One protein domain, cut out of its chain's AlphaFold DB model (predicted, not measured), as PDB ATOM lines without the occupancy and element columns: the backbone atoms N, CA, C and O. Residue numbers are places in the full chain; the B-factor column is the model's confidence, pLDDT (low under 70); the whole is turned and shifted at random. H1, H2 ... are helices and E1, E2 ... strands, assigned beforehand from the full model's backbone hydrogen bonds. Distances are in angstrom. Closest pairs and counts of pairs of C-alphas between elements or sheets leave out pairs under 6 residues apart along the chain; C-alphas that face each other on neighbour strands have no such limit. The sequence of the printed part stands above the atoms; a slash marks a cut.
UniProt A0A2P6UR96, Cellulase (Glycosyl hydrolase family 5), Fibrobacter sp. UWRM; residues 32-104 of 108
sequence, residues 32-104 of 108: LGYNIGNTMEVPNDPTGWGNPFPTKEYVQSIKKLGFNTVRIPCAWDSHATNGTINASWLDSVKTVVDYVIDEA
ATOM      1  N   LEU A  32     -26.835 -34.865 -32.094       90.62
ATOM      2  CA  LEU A  32     -28.195 -34.348 -31.926       90.62
ATOM      3  C   LEU A  32     -29.111 -35.382 -31.258       90.62
ATOM      4  O   LEU A  32     -29.195 -36.539 -31.685       90.62
ATOM      5  N   GLY A  33     -29.832 -34.914 -30.238       92.69
ATOM      6  CA  GLY A  33     -30.807 -35.693 -29.486       92.69
ATOM      7  C   GLY A  33     -32.247 -35.460 -29.942       92.69
ATOM      8  O   GLY A  33     -32.629 -34.334 -30.260       92.69
ATOM      9  N   TYR A  34     -33.057 -36.514 -29.907       95.44
ATOM     10  CA  TYR A  34     -34.500 -36.475 -30.130       95.44
ATOM     11  C   TYR A  34     -35.248 -36.982 -28.890       95.44
ATOM     12  O   TYR A  34     -34.819 -37.949 -28.264       95.44
ATOM     13  N   ASN A  35     -36.366 -36.356 -28.518       97.06
ATOM     14  CA  ASN A  35     -37.222 -36.830 -27.423       97.06
ATOM     15  C   ASN A  35     -38.509 -37.430 -27.988       97.06
ATOM     16  O   ASN A  35     -39.240 -36.738 -28.693       97.06
ATOM     17  N   ILE A  36     -38.823 -38.673 -27.616       96.25
ATOM     18  CA  ILE A  36     -40.142 -39.271 -27.875       96.25
ATOM     19  C   ILE A  36     -41.085 -38.831 -26.747       96.25
ATOM     20  O   ILE A  36     -41.346 -39.570 -25.801       96.25
ATOM     21  N   GLY A  37     -41.481 -37.559 -26.796       96.50
ATOM     22  CA  GLY A  37     -42.288 -36.913 -25.759       96.50
ATOM     23  C   GLY A  37     -43.784 -37.181 -25.895       96.50
ATOM     24  O   GLY A  37     -44.270 -37.586 -26.951       96.50
ATOM     25  N   ASN A  38     -44.524 -36.903 -24.823       97.25
ATOM     26  CA  ASN A  38     -45.982 -37.026 -24.751       97.25
ATOM     27  C   ASN A  38     -46.501 -38.420 -25.144       97.25
ATOM     28  O   ASN A  38     -47.587 -38.548 -25.707       97.25
ATOM     29  N   THR A  39     -45.708 -39.455 -24.867       96.06
ATOM     30  CA  THR A  39     -46.078 -40.852 -25.114       96.06
ATOM     31  C   THR A  39     -45.880 -41.668 -23.845       96.06
ATOM     32  O   THR A  39     -46.778 -41.777 -23.023       96.06
ATOM     33  N   MET A  40     -44.680 -42.188 -23.602       97.31
ATOM     34  CA  MET A  40     -44.447 -43.087 -22.468       97.31
ATOM     35  C   MET A  40     -44.410 -42.366 -21.113       97.31
ATOM     36  O   MET A  40     -44.483 -43.005 -20.066       97.31
ATOM     37  N   GLU A  41     -44.312 -41.037 -21.123       97.19
ATOM     38  CA  GLU A  41     -44.401 -40.184 -19.934       97.19
ATOM     39  C   GLU A  41     -45.827 -39.772 -19.571       97.19
ATOM     40  O   GLU A  41     -46.025 -39.109 -18.553       97.19
ATOM     41  N   VAL A  42     -46.820 -40.153 -20.377       97.75
ATOM     42  CA  VAL A  42     -48.221 -39.892 -20.051       97.75
ATOM     43  C   VAL A  42     -48.644 -40.836 -18.917       97.75
ATOM     44  O   VAL A  42     -48.475 -42.049 -19.047       97.75
ATOM     45  N   PRO A  43     -49.192 -40.324 -17.799       96.75
ATOM     46  CA  PRO A  43     -49.622 -41.177 -16.698       96.75
ATOM     47  C   PRO A  43     -50.764 -42.121 -17.093       96.75
ATOM     48  O   PRO A  43     -51.759 -41.690 -17.677       96.75
ATOM     49  N   ASN A  44     -50.674 -43.379 -16.661       94.00
ATOM     50  CA  ASN A  44     -51.643 -44.473 -16.845       94.00
ATOM     51  C   ASN A  44     -51.857 -44.949 -18.294       94.00
ATOM     52  O   ASN A  44     -51.848 -46.155 -18.534       94.00
ATOM     53  N   ASP A  45     -52.083 -44.035 -19.237       94.62
ATOM     54  CA  ASP A  45     -52.346 -44.332 -20.646       94.62
ATOM     55  C   ASP A  45     -51.339 -43.589 -21.539       94.62
ATOM     56  O   ASP A  45     -51.488 -42.382 -21.741       94.62
ATOM     57  N   PRO A  46     -50.357 -44.294 -22.132       94.12
ATOM     58  CA  PRO A  46     -49.372 -43.709 -23.042       94.12
ATOM     59  C   PRO A  46     -49.949 -42.983 -24.268       94.12
ATOM     60  O   PRO A  46     -49.222 -42.262 -24.947       94.12
ATOM     61  N   THR A  47     -51.233 -43.183 -24.578       95.56
ATOM     62  CA  THR A  47     -51.936 -42.522 -25.687       95.56
ATOM     63  C   THR A  47     -52.825 -41.361 -25.239       95.56
ATOM     64  O   THR A  47     -53.375 -40.639 -26.074       95.56
ATOM     65  N   GLY A  48     -52.915 -41.105 -23.929       96.38
ATOM     66  CA  GLY A  48     -53.839 -40.137 -23.335       96.38
ATOM     67  C   GLY A  48     -53.606 -38.676 -23.738       96.38
ATOM     68  O   GLY A  48     -54.501 -37.849 -23.579       96.38
ATOM     69  N   TRP A  49     -52.430 -38.340 -24.284       97.25
ATOM     70  CA  TRP A  49     -52.120 -37.010 -24.837       97.25
ATOM     71  C   TRP A  49     -52.134 -36.959 -26.375       97.25
ATOM     72  O   TRP A  49     -51.695 -35.974 -26.966       97.25
ATOM     73  N   GLY A  50     -52.663 -37.993 -27.035       96.81
ATOM     74  CA  GLY A  50     -52.953 -37.998 -28.471       96.81
ATOM     75  C   GLY A  50     -51.849 -38.552 -29.373       96.81
ATOM     76  O   GLY A  50     -52.088 -38.724 -30.568       96.81
ATOM     77  N   ASN A  51     -50.671 -38.873 -28.834       97.19
ATOM     78  CA  ASN A  51     -49.638 -39.572 -29.595       97.19
ATOM     79  C   ASN A  51     -49.874 -41.092 -29.576       97.19
ATOM     80  O   ASN A  51     -50.225 -41.643 -28.532       97.19
ATOM     81  N   PRO A  52     -49.644 -41.800 -30.696       96.12
ATOM     82  CA  PRO A  52     -49.632 -43.256 -30.696       96.12
ATOM     83  C   PRO A  52     -48.409 -43.794 -29.940       96.12
ATOM     84  O   PRO A  52     -47.415 -43.090 -29.741       96.12
ATOM     85  N   PHE A  53     -48.459 -45.071 -29.561       95.56
ATOM     86  CA  PHE A  53     -47.298 -45.754 -28.990       95.56
ATOM     87  C   PHE A  53     -46.159 -45.857 -30.030       95.56
ATOM     88  O   PHE A  53     -46.452 -46.036 -31.218       95.56
ATOM     89  N   PRO A  54     -44.870 -45.753 -29.643       95.31
ATOM     90  CA  PRO A  54     -43.776 -45.678 -30.606       95.31
ATOM     91  C   PRO A  54     -43.605 -46.998 -31.361       95.31
ATOM     92  O   PRO A  54     -43.590 -48.070 -30.757       95.31
ATOM     93  N   THR A  55     -43.428 -46.918 -32.680       96.50
ATOM     94  CA  THR A  55     -43.138 -48.083 -33.530       96.50
ATOM     95  C   THR A  55     -41.675 -48.104 -33.963       96.50
ATOM     96  O   THR A  55     -40.964 -47.097 -33.876       96.50
ATOM     97  N   LYS A  56     -41.217 -49.244 -34.487       95.50
ATOM     98  CA  LYS A  56     -39.861 -49.363 -35.035       95.50
ATOM     99  C   LYS A  56     -39.646 -48.428 -36.231       95.50
ATOM    100  O   LYS A  56     -38.614 -47.773 -36.324       95.50
ATOM    101  N   GLU A  57     -40.639 -48.290 -37.107       96.31
ATOM    102  CA  GLU A  57     -40.591 -47.421 -38.294       96.31
ATOM    103  C   GLU A  57     -40.480 -45.938 -37.913       96.31
ATOM    104  O   GLU A  57     -39.823 -45.148 -38.603       96.31
ATOM    105  N   TYR A  58     -41.096 -45.550 -36.794       95.62
ATOM    106  CA  TYR A  58     -40.957 -44.208 -36.243       95.62
ATOM    107  C   TYR A  58     -39.512 -43.935 -35.800       95.62
ATOM    108  O   TYR A  58     -38.923 -42.930 -36.207       95.62
ATOM    109  N   VAL A  59     -38.892 -44.866 -35.067       95.69
ATOM    110  CA  VAL A  59     -37.478 -44.764 -34.656       95.69
ATOM    111  C   VAL A  59     -36.534 -44.757 -35.865       95.69
ATOM    112  O   VAL A  59     -35.618 -43.936 -35.936       95.69
ATOM    113  N   GLN A  60     -36.803 -45.583 -36.877       94.81
ATOM    114  CA  GLN A  60     -36.070 -45.559 -38.149       94.81
ATOM    115  C   GLN A  60     -36.145 -44.198 -38.839       94.81
ATOM    116  O   GLN A  60     -35.169 -43.739 -39.432       94.81
ATOM    117  N   SER A  61     -37.299 -43.536 -38.773       95.25
ATOM    118  CA  SER A  61     -37.480 -42.202 -39.347       95.25
ATOM    119  C   SER A  61     -36.657 -41.157 -38.591       95.25
ATOM    120  O   SER A  61     -35.992 -40.340 -39.226       95.25
ATOM    121  N   ILE A  62     -36.605 -41.236 -37.257       94.44
ATOM    122  CA  ILE A  62     -35.728 -40.395 -36.424       94.44
ATOM    123  C   ILE A  62     -34.258 -40.573 -36.839       94.44
ATOM    124  O   ILE A  62     -33.560 -39.584 -37.071       94.44
ATOM    125  N   LYS A  63     -33.795 -41.818 -37.021       91.81
ATOM    126  CA  LYS A  63     -32.424 -42.094 -37.479       91.81
ATOM    127  C   LYS A  63     -32.154 -41.531 -38.877       91.81
ATOM    128  O   LYS A  63     -31.112 -40.914 -39.095       91.81
ATOM    129  N   LYS A  64     -33.093 -41.693 -39.818       94.00
ATOM    130  CA  LYS A  64     -32.990 -41.158 -41.193       94.00
ATOM    131  C   LYS A  64     -32.887 -39.632 -41.232       94.00
ATOM    132  O   LYS A  64     -32.262 -39.100 -42.144       94.00
ATOM    133  N   LEU A  65     -33.461 -38.937 -40.250       94.06
ATOM    134  CA  LEU A  65     -33.345 -37.484 -40.095       94.06
ATOM    135  C   LEU A  65     -31.993 -37.036 -39.504       94.06
ATOM    136  O   LEU A  65     -31.740 -35.838 -39.424       94.06
ATOM    137  N   GLY A  66     -31.119 -37.971 -39.117       91.44
ATOM    138  CA  GLY A  66     -29.759 -37.688 -38.651       91.44
ATOM    139  C   GLY A  66     -29.605 -37.562 -37.133       91.44
ATOM    140  O   GLY A  66     -28.523 -37.208 -36.665       91.44
ATOM    141  N   PHE A  67     -30.645 -37.860 -36.348       93.00
ATOM    142  CA  PHE A  67     -30.521 -37.923 -34.889       93.00
ATOM    143  C   PHE A  67     -29.753 -39.178 -34.470       93.00
ATOM    144  O   PHE A  67     -29.988 -40.270 -34.994       93.00
ATOM    145  N   ASN A  68     -28.834 -39.020 -33.516       89.19
ATOM    146  CA  ASN A  68     -27.968 -40.113 -33.061       89.19
ATOM    147  C   ASN A  68     -28.255 -40.558 -31.621       89.19
ATOM    148  O   ASN A  68     -27.867 -41.659 -31.226       89.19
ATOM    149  N   THR A  69     -28.975 -39.723 -30.867       93.31
ATOM    150  CA  THR A  69     -29.414 -39.997 -29.497       93.31
ATOM    151  C   THR A  69     -30.925 -39.849 -29.391       93.31
ATOM    152  O   THR A  69     -31.496 -38.882 -29.891       93.31
ATOM    153  N   VAL A  70     -31.576 -40.774 -28.686       94.94
ATOM    154  CA  VAL A  70     -33.008 -40.704 -28.382       94.94
ATOM    155  C   VAL A  70     -33.210 -40.757 -26.872       94.94
ATOM    156  O   VAL A  70     -32.669 -41.631 -26.198       94.94
ATOM    157  N   ARG A  71     -34.004 -39.828 -26.334       96.38
ATOM    158  CA  ARG A  71     -34.488 -39.848 -24.951       96.38
ATOM    159  C   ARG A  71     -35.937 -40.331 -24.933       96.38
ATOM    160  O   ARG A  71     -36.791 -39.770 -25.619       96.38
ATOM    161  N   ILE A  72     -36.192 -41.350 -24.115       96.31
ATOM    162  CA  ILE A  72     -37.513 -41.944 -23.890       96.31
ATOM    163  C   ILE A  72     -37.949 -41.577 -22.462       96.31
ATOM    164  O   ILE A  72     -37.484 -42.202 -21.506       96.31
ATOM    165  N   PRO A  73     -38.753 -40.520 -22.269       97.56
ATOM    166  CA  PRO A  73     -39.307 -40.210 -20.958       97.56
ATOM    167  C   PRO A  73     -40.439 -41.189 -20.604       97.56
ATOM    168  O   PRO A  73     -41.262 -41.514 -21.456       97.56
ATOM    169  N   CYS A  74     -40.482 -41.653 -19.350       97.44
ATOM    170  CA  CYS A  74     -41.409 -42.694 -18.894       97.44
ATOM    171  C   CYS A  74     -42.066 -42.334 -17.551       97.44
ATOM    172  O   CYS A  74     -41.370 -41.954 -16.606       97.44
ATOM    173  N   ALA A  75     -43.381 -42.525 -17.438       96.81
ATOM    174  CA  ALA A  75     -44.133 -42.371 -16.196       96.81
ATOM    175  C   ALA A  75     -44.113 -43.680 -15.398       96.81
ATOM    176  O   ALA A  75     -44.969 -44.540 -15.553       96.81
ATOM    177  N   TRP A  76     -43.114 -43.866 -14.542       97.56
ATOM    178  CA  TRP A  76     -42.961 -45.124 -13.799       97.56
ATOM    179  C   TRP A  76     -43.996 -45.316 -12.687       97.56
ATOM    180  O   TRP A  76     -44.463 -46.431 -12.478       97.56
ATOM    181  N   ASP A  77     -44.360 -44.235 -11.995       97.00
ATOM    182  CA  ASP A  77     -45.198 -44.278 -10.791       97.00
ATOM    183  C   ASP A  77     -46.618 -44.794 -11.075       97.00
ATOM    184  O   ASP A  77     -47.086 -45.724 -10.424       97.00
ATOM    185  N   SER A  78     -47.259 -44.304 -12.144       96.62
ATOM    186  CA  SER A  78     -48.586 -44.774 -12.580       96.62
ATOM    187  C   SER A  78     -48.602 -46.223 -13.079       96.62
ATOM    188  O   SER A  78     -49.665 -46.797 -13.301       96.62
ATOM    189  N   HIS A  79     -47.426 -46.815 -13.282       96.75
ATOM    190  CA  HIS A  79     -47.250 -48.193 -13.719       96.75
ATOM    191  C   HIS A  79     -46.539 -49.047 -12.663       96.75
ATOM    192  O   HIS A  79     -45.933 -50.067 -12.997       96.75
ATOM    193  N   ALA A  80     -46.625 -48.655 -11.393       97.50
ATOM    194  CA  ALA A  80     -46.107 -49.413 -10.271       97.50
ATOM    195  C   ALA A  80     -47.219 -49.791  -9.287       97.50
ATOM    196  O   ALA A  80     -48.164 -49.043  -9.051       97.50
ATOM    197  N   THR A  81     -47.074 -50.958  -8.668       96.88
ATOM    198  CA  THR A  81     -47.922 -51.422  -7.569       96.88
ATOM    199  C   THR A  81     -47.038 -51.636  -6.350       96.88
ATOM    200  O   THR A  81     -46.086 -52.412  -6.405       96.88
ATOM    201  N   ASN A  82     -47.324 -50.945  -5.241       95.62
ATOM    202  CA  ASN A  82     -46.538 -51.025  -3.999       95.62
ATOM    203  C   ASN A  82     -45.024 -50.811  -4.221       95.62
ATOM    204  O   ASN A  82     -44.197 -51.552  -3.694       95.62
ATOM    205  N   GLY A  83     -44.658 -49.833  -5.057       94.94
ATOM    206  CA  GLY A  83     -43.259 -49.524  -5.386       94.94
ATOM    207  C   GLY A  83     -42.576 -50.519  -6.333       94.94
ATOM    208  O   GLY A  83     -41.398 -50.356  -6.636       94.94
ATOM    209  N   THR A  84     -43.295 -51.533  -6.823       97.75
ATOM    210  CA  THR A  84     -42.793 -52.486  -7.821       97.75
ATOM    211  C   THR A  84     -43.363 -52.139  -9.190       97.75
ATOM    212  O   THR A  84     -44.579 -52.082  -9.350       97.75
ATOM    213  N   ILE A  85     -42.498 -51.922 -10.182       98.06
ATOM    214  CA  ILE A  85     -42.916 -51.645 -11.563       98.06
ATOM    215  C   ILE A  85     -43.638 -52.872 -12.132       98.06
ATOM    216  O   ILE A  85     -43.154 -53.999 -12.020       98.06
ATOM    217  N   ASN A  86     -44.786 -52.653 -12.766       97.38
ATOM    218  CA  ASN A  86     -45.556 -53.704 -13.413       97.38
ATOM    219  C   ASN A  86     -44.740 -54.321 -14.561       97.38
ATOM    220  O   ASN A  86     -44.223 -53.602 -15.418       97.38
ATOM    221  N   ALA A  87     -44.660 -55.654 -14.621       98.06
ATOM    222  CA  ALA A  87     -43.862 -56.360 -15.629       98.06
ATOM    223  C   ALA A  87     -44.255 -55.985 -17.071       98.06
ATOM    224  O   ALA A  87     -43.388 -55.709 -17.892       98.06
ATOM    225  N   SER A  88     -45.557 -55.855 -17.347       97.12
ATOM    226  CA  SER A  88     -46.062 -55.438 -18.663       97.12
ATOM    227  C   SER A  88     -45.585 -54.044 -19.079       97.12
ATOM    228  O   SER A  88     -45.343 -53.794 -20.262       97.12
ATOM    229  N   TRP A  89     -45.425 -53.128 -18.120       97.50
ATOM    230  CA  TRP A  89     -44.876 -51.806 -18.400       97.50
ATOM    231  C   TRP A  89     -43.382 -51.879 -18.694       97.50
ATOM    232  O   TRP A  89     -42.918 -51.279 -19.661       97.50
ATOM    233  N   LEU A  90     -42.640 -52.672 -17.918       97.75
ATOM    234  CA  LEU A  90     -41.218 -52.892 -18.161       97.75
ATOM    235  C   LEU A  90     -40.967 -53.500 -19.552       97.75
ATOM    236  O   LEU A  90     -40.082 -53.025 -20.261       97.75
ATOM    237  N   ASP A  91     -41.783 -54.469 -19.976       98.19
ATOM    238  CA  ASP A  91     -41.721 -55.073 -21.316       98.19
ATOM    239  C   ASP A  91     -42.023 -54.052 -22.424       98.19
ATOM    240  O   ASP A  91     -41.350 -54.019 -23.459       98.19
ATOM    241  N   SER A  92     -42.999 -53.169 -22.192       97.00
ATOM    242  CA  SER A  92     -43.351 -52.091 -23.125       97.00
ATOM    243  C   SER A  92     -42.200 -51.093 -23.280       97.00
ATOM    244  O   SER A  92     -41.839 -50.726 -24.398       97.00
ATOM    245  N   VAL A  93     -41.568 -50.696 -22.168       97.25
ATOM    246  CA  VAL A  93     -40.382 -49.828 -22.184       97.25
ATOM    247  C   VAL A  93     -39.214 -50.506 -22.879       97.25
ATOM    248  O   VAL A  93     -38.586 -49.898 -23.746       97.25
ATOM    249  N   LYS A  94     -38.950 -51.774 -22.551       97.12
ATOM    250  CA  LYS A  94     -37.890 -52.552 -23.185       97.12
ATOM    251  C   LYS A  94     -38.078 -52.609 -24.699       97.12
ATOM    252  O   LYS A  94     -37.117 -52.391 -25.422       97.12
ATOM    253  N   THR A  95     -39.301 -52.827 -25.170       96.88
ATOM    254  CA  THR A  95     -39.612 -52.886 -26.604       96.88
ATOM    255  C   THR A  95     -39.188 -51.605 -27.332       96.88
ATOM    256  O   THR A  95     -38.516 -51.671 -28.360       96.88
ATOM    257  N   VAL A  96     -39.508 -50.428 -26.783       96.12
ATOM    258  CA  VAL A  96     -39.120 -49.145 -27.399       96.12
ATOM    259  C   VAL A  96     -37.613 -48.896 -27.286       96.12
ATOM    260  O   VAL A  96     -37.002 -48.398 -28.231       96.12
ATOM    261  N   VAL A  97     -36.989 -49.274 -26.164       96.19
ATOM    262  CA  VAL A  97     -35.527 -49.214 -26.001       96.19
ATOM    263  C   VAL A  97     -34.828 -50.106 -27.029       96.19
ATOM    264  O   VAL A  97     -33.875 -49.658 -27.664       96.19
ATOM    265  N   ASP A  98     -35.318 -51.325 -27.244       95.94
ATOM    266  CA  ASP A  98     -34.773 -52.258 -28.228       95.94
ATOM    267  C   ASP A  98     -34.868 -51.672 -29.641       95.94
ATOM    268  O   ASP A  98     -33.896 -51.744 -30.381       95.94
ATOM    269  N   TYR A  99     -35.969 -50.996 -30.003       95.19
ATOM    270  CA  TYR A  99     -36.053 -50.294 -31.293       95.19
ATOM    271  C   TYR A  99     -34.939 -49.255 -31.461       95.19
ATOM    272  O   TYR A  99     -34.347 -49.157 -32.531       95.19
ATOM    273  N   VAL A 100     -34.629 -48.486 -30.414       94.25
ATOM    274  CA  VAL A 100     -33.572 -47.462 -30.449       94.25
ATOM    275  C   VAL A 100     -32.177 -48.093 -30.546       94.25
ATOM    276  O   VAL A 100     -31.347 -47.621 -31.327       94.25
ATOM    277  N   ILE A 101     -31.925 -49.165 -29.793       91.62
ATOM    278  CA  ILE A 101     -30.632 -49.862 -29.765       91.62
ATOM    279  C   ILE A 101     -30.381 -50.657 -31.055       91.62
ATOM    280  O   ILE A 101     -29.255 -50.656 -31.559       91.62
ATOM    281  N   ASP A 102     -31.406 -51.309 -31.608       89.31
ATOM    282  CA  ASP A 102     -31.319 -52.089 -32.850       89.31
ATOM    283  C   ASP A 102     -31.030 -51.202 -34.066       89.31
ATOM    284  O   ASP A 102     -30.274 -51.595 -34.953       89.31
ATOM    285  N   GLU A 103     -31.584 -49.988 -34.100       82.50
ATOM    286  CA  GLU A 103     -31.336 -49.005 -35.165       82.50
ATOM    287  C   GLU A 103     -29.996 -48.257 -34.991       82.50
ATOM    288  O   GLU A 103     -29.712 -47.277 -35.689       82.50
ATOM    289  N   ALA A 104     -29.152 -48.715 -34.057       64.19
ATOM    290  CA  ALA A 104     -27.841 -48.151 -33.751       64.19
ATOM    291  C   ALA A 104     -27.884 -46.639 -33.451       64.19
ATOM    292  O   ALA A 104     -26.992 -45.875 -33.844       64.19
TER     293      ALA A 104
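AT A GLANCE: This is residues 32 to 104 of the 108 residues of the protein "Cellulase (Glycosyl hydrolase family 5)" of Fibrobacter sp. UWRM (UniProt A0A2P6UR96). One long helix, H2, runs along one side of an elongated body; the small pair of parallel strands E1 and E2 and the short helix H1 lie towards the end where H2 finishes. Residues 72 to 86 run out from E2 to the opposite end and fold back there into H2, while the loop of residues 36 to 55 bulges on the side away from H2. The printed part has 73 residues with two named strands and two named helices, in the order E1, H1, E2, H2; the class is mostly helix, though just 31 residues are in named elements. It is compact, with a radius of gyration of the C-alphas of 12.6 A, and spans 40 by 24 by 19 A.

IN THESE COORDINATES: E1, residues 33 to 35, begins at C-alpha 33 (-30.807, -35.693, -29.486). H1, residues 56 to 64, is 12.3 A long, and E2 takes residues 69 to 71. H2, residues 87 to 102, is 21.7 A long and ends at C-alpha 102 (-31.319, -52.089, -32.850).

HOW THE PARTS SIT: E1 and E2 are parallel neighbours at 26 degrees, with N 34 and O 69 2.8 A apart, within hydrogen-bond range. E1, H1 and E2 form a strand-helix-strand unit, two parallel strands with a helix between them in the chain, and its crossover is right-handed. H1 and E2 are near each other. H2 touches H1 with residues 96 to 100 alone; the closest C-alphas, of Lys 56 and Tyr 99, are 5.4 A apart. They run the same way at a shallow tilt of 34 degrees, only just short of steep. E1 and H2 are apart. In H1 and H2 every O i to N i+4 pair is within hydrogen-bond range.

THE WHOLE: The two C-alphas farthest apart, of Lys 64 and Asn 82, are 40.8 A apart. The printed part has no cut. The links E1 to H1 and E2 to H2 are long. Mean pLDDT of the printed part is 95.1, with residue 104 under 70.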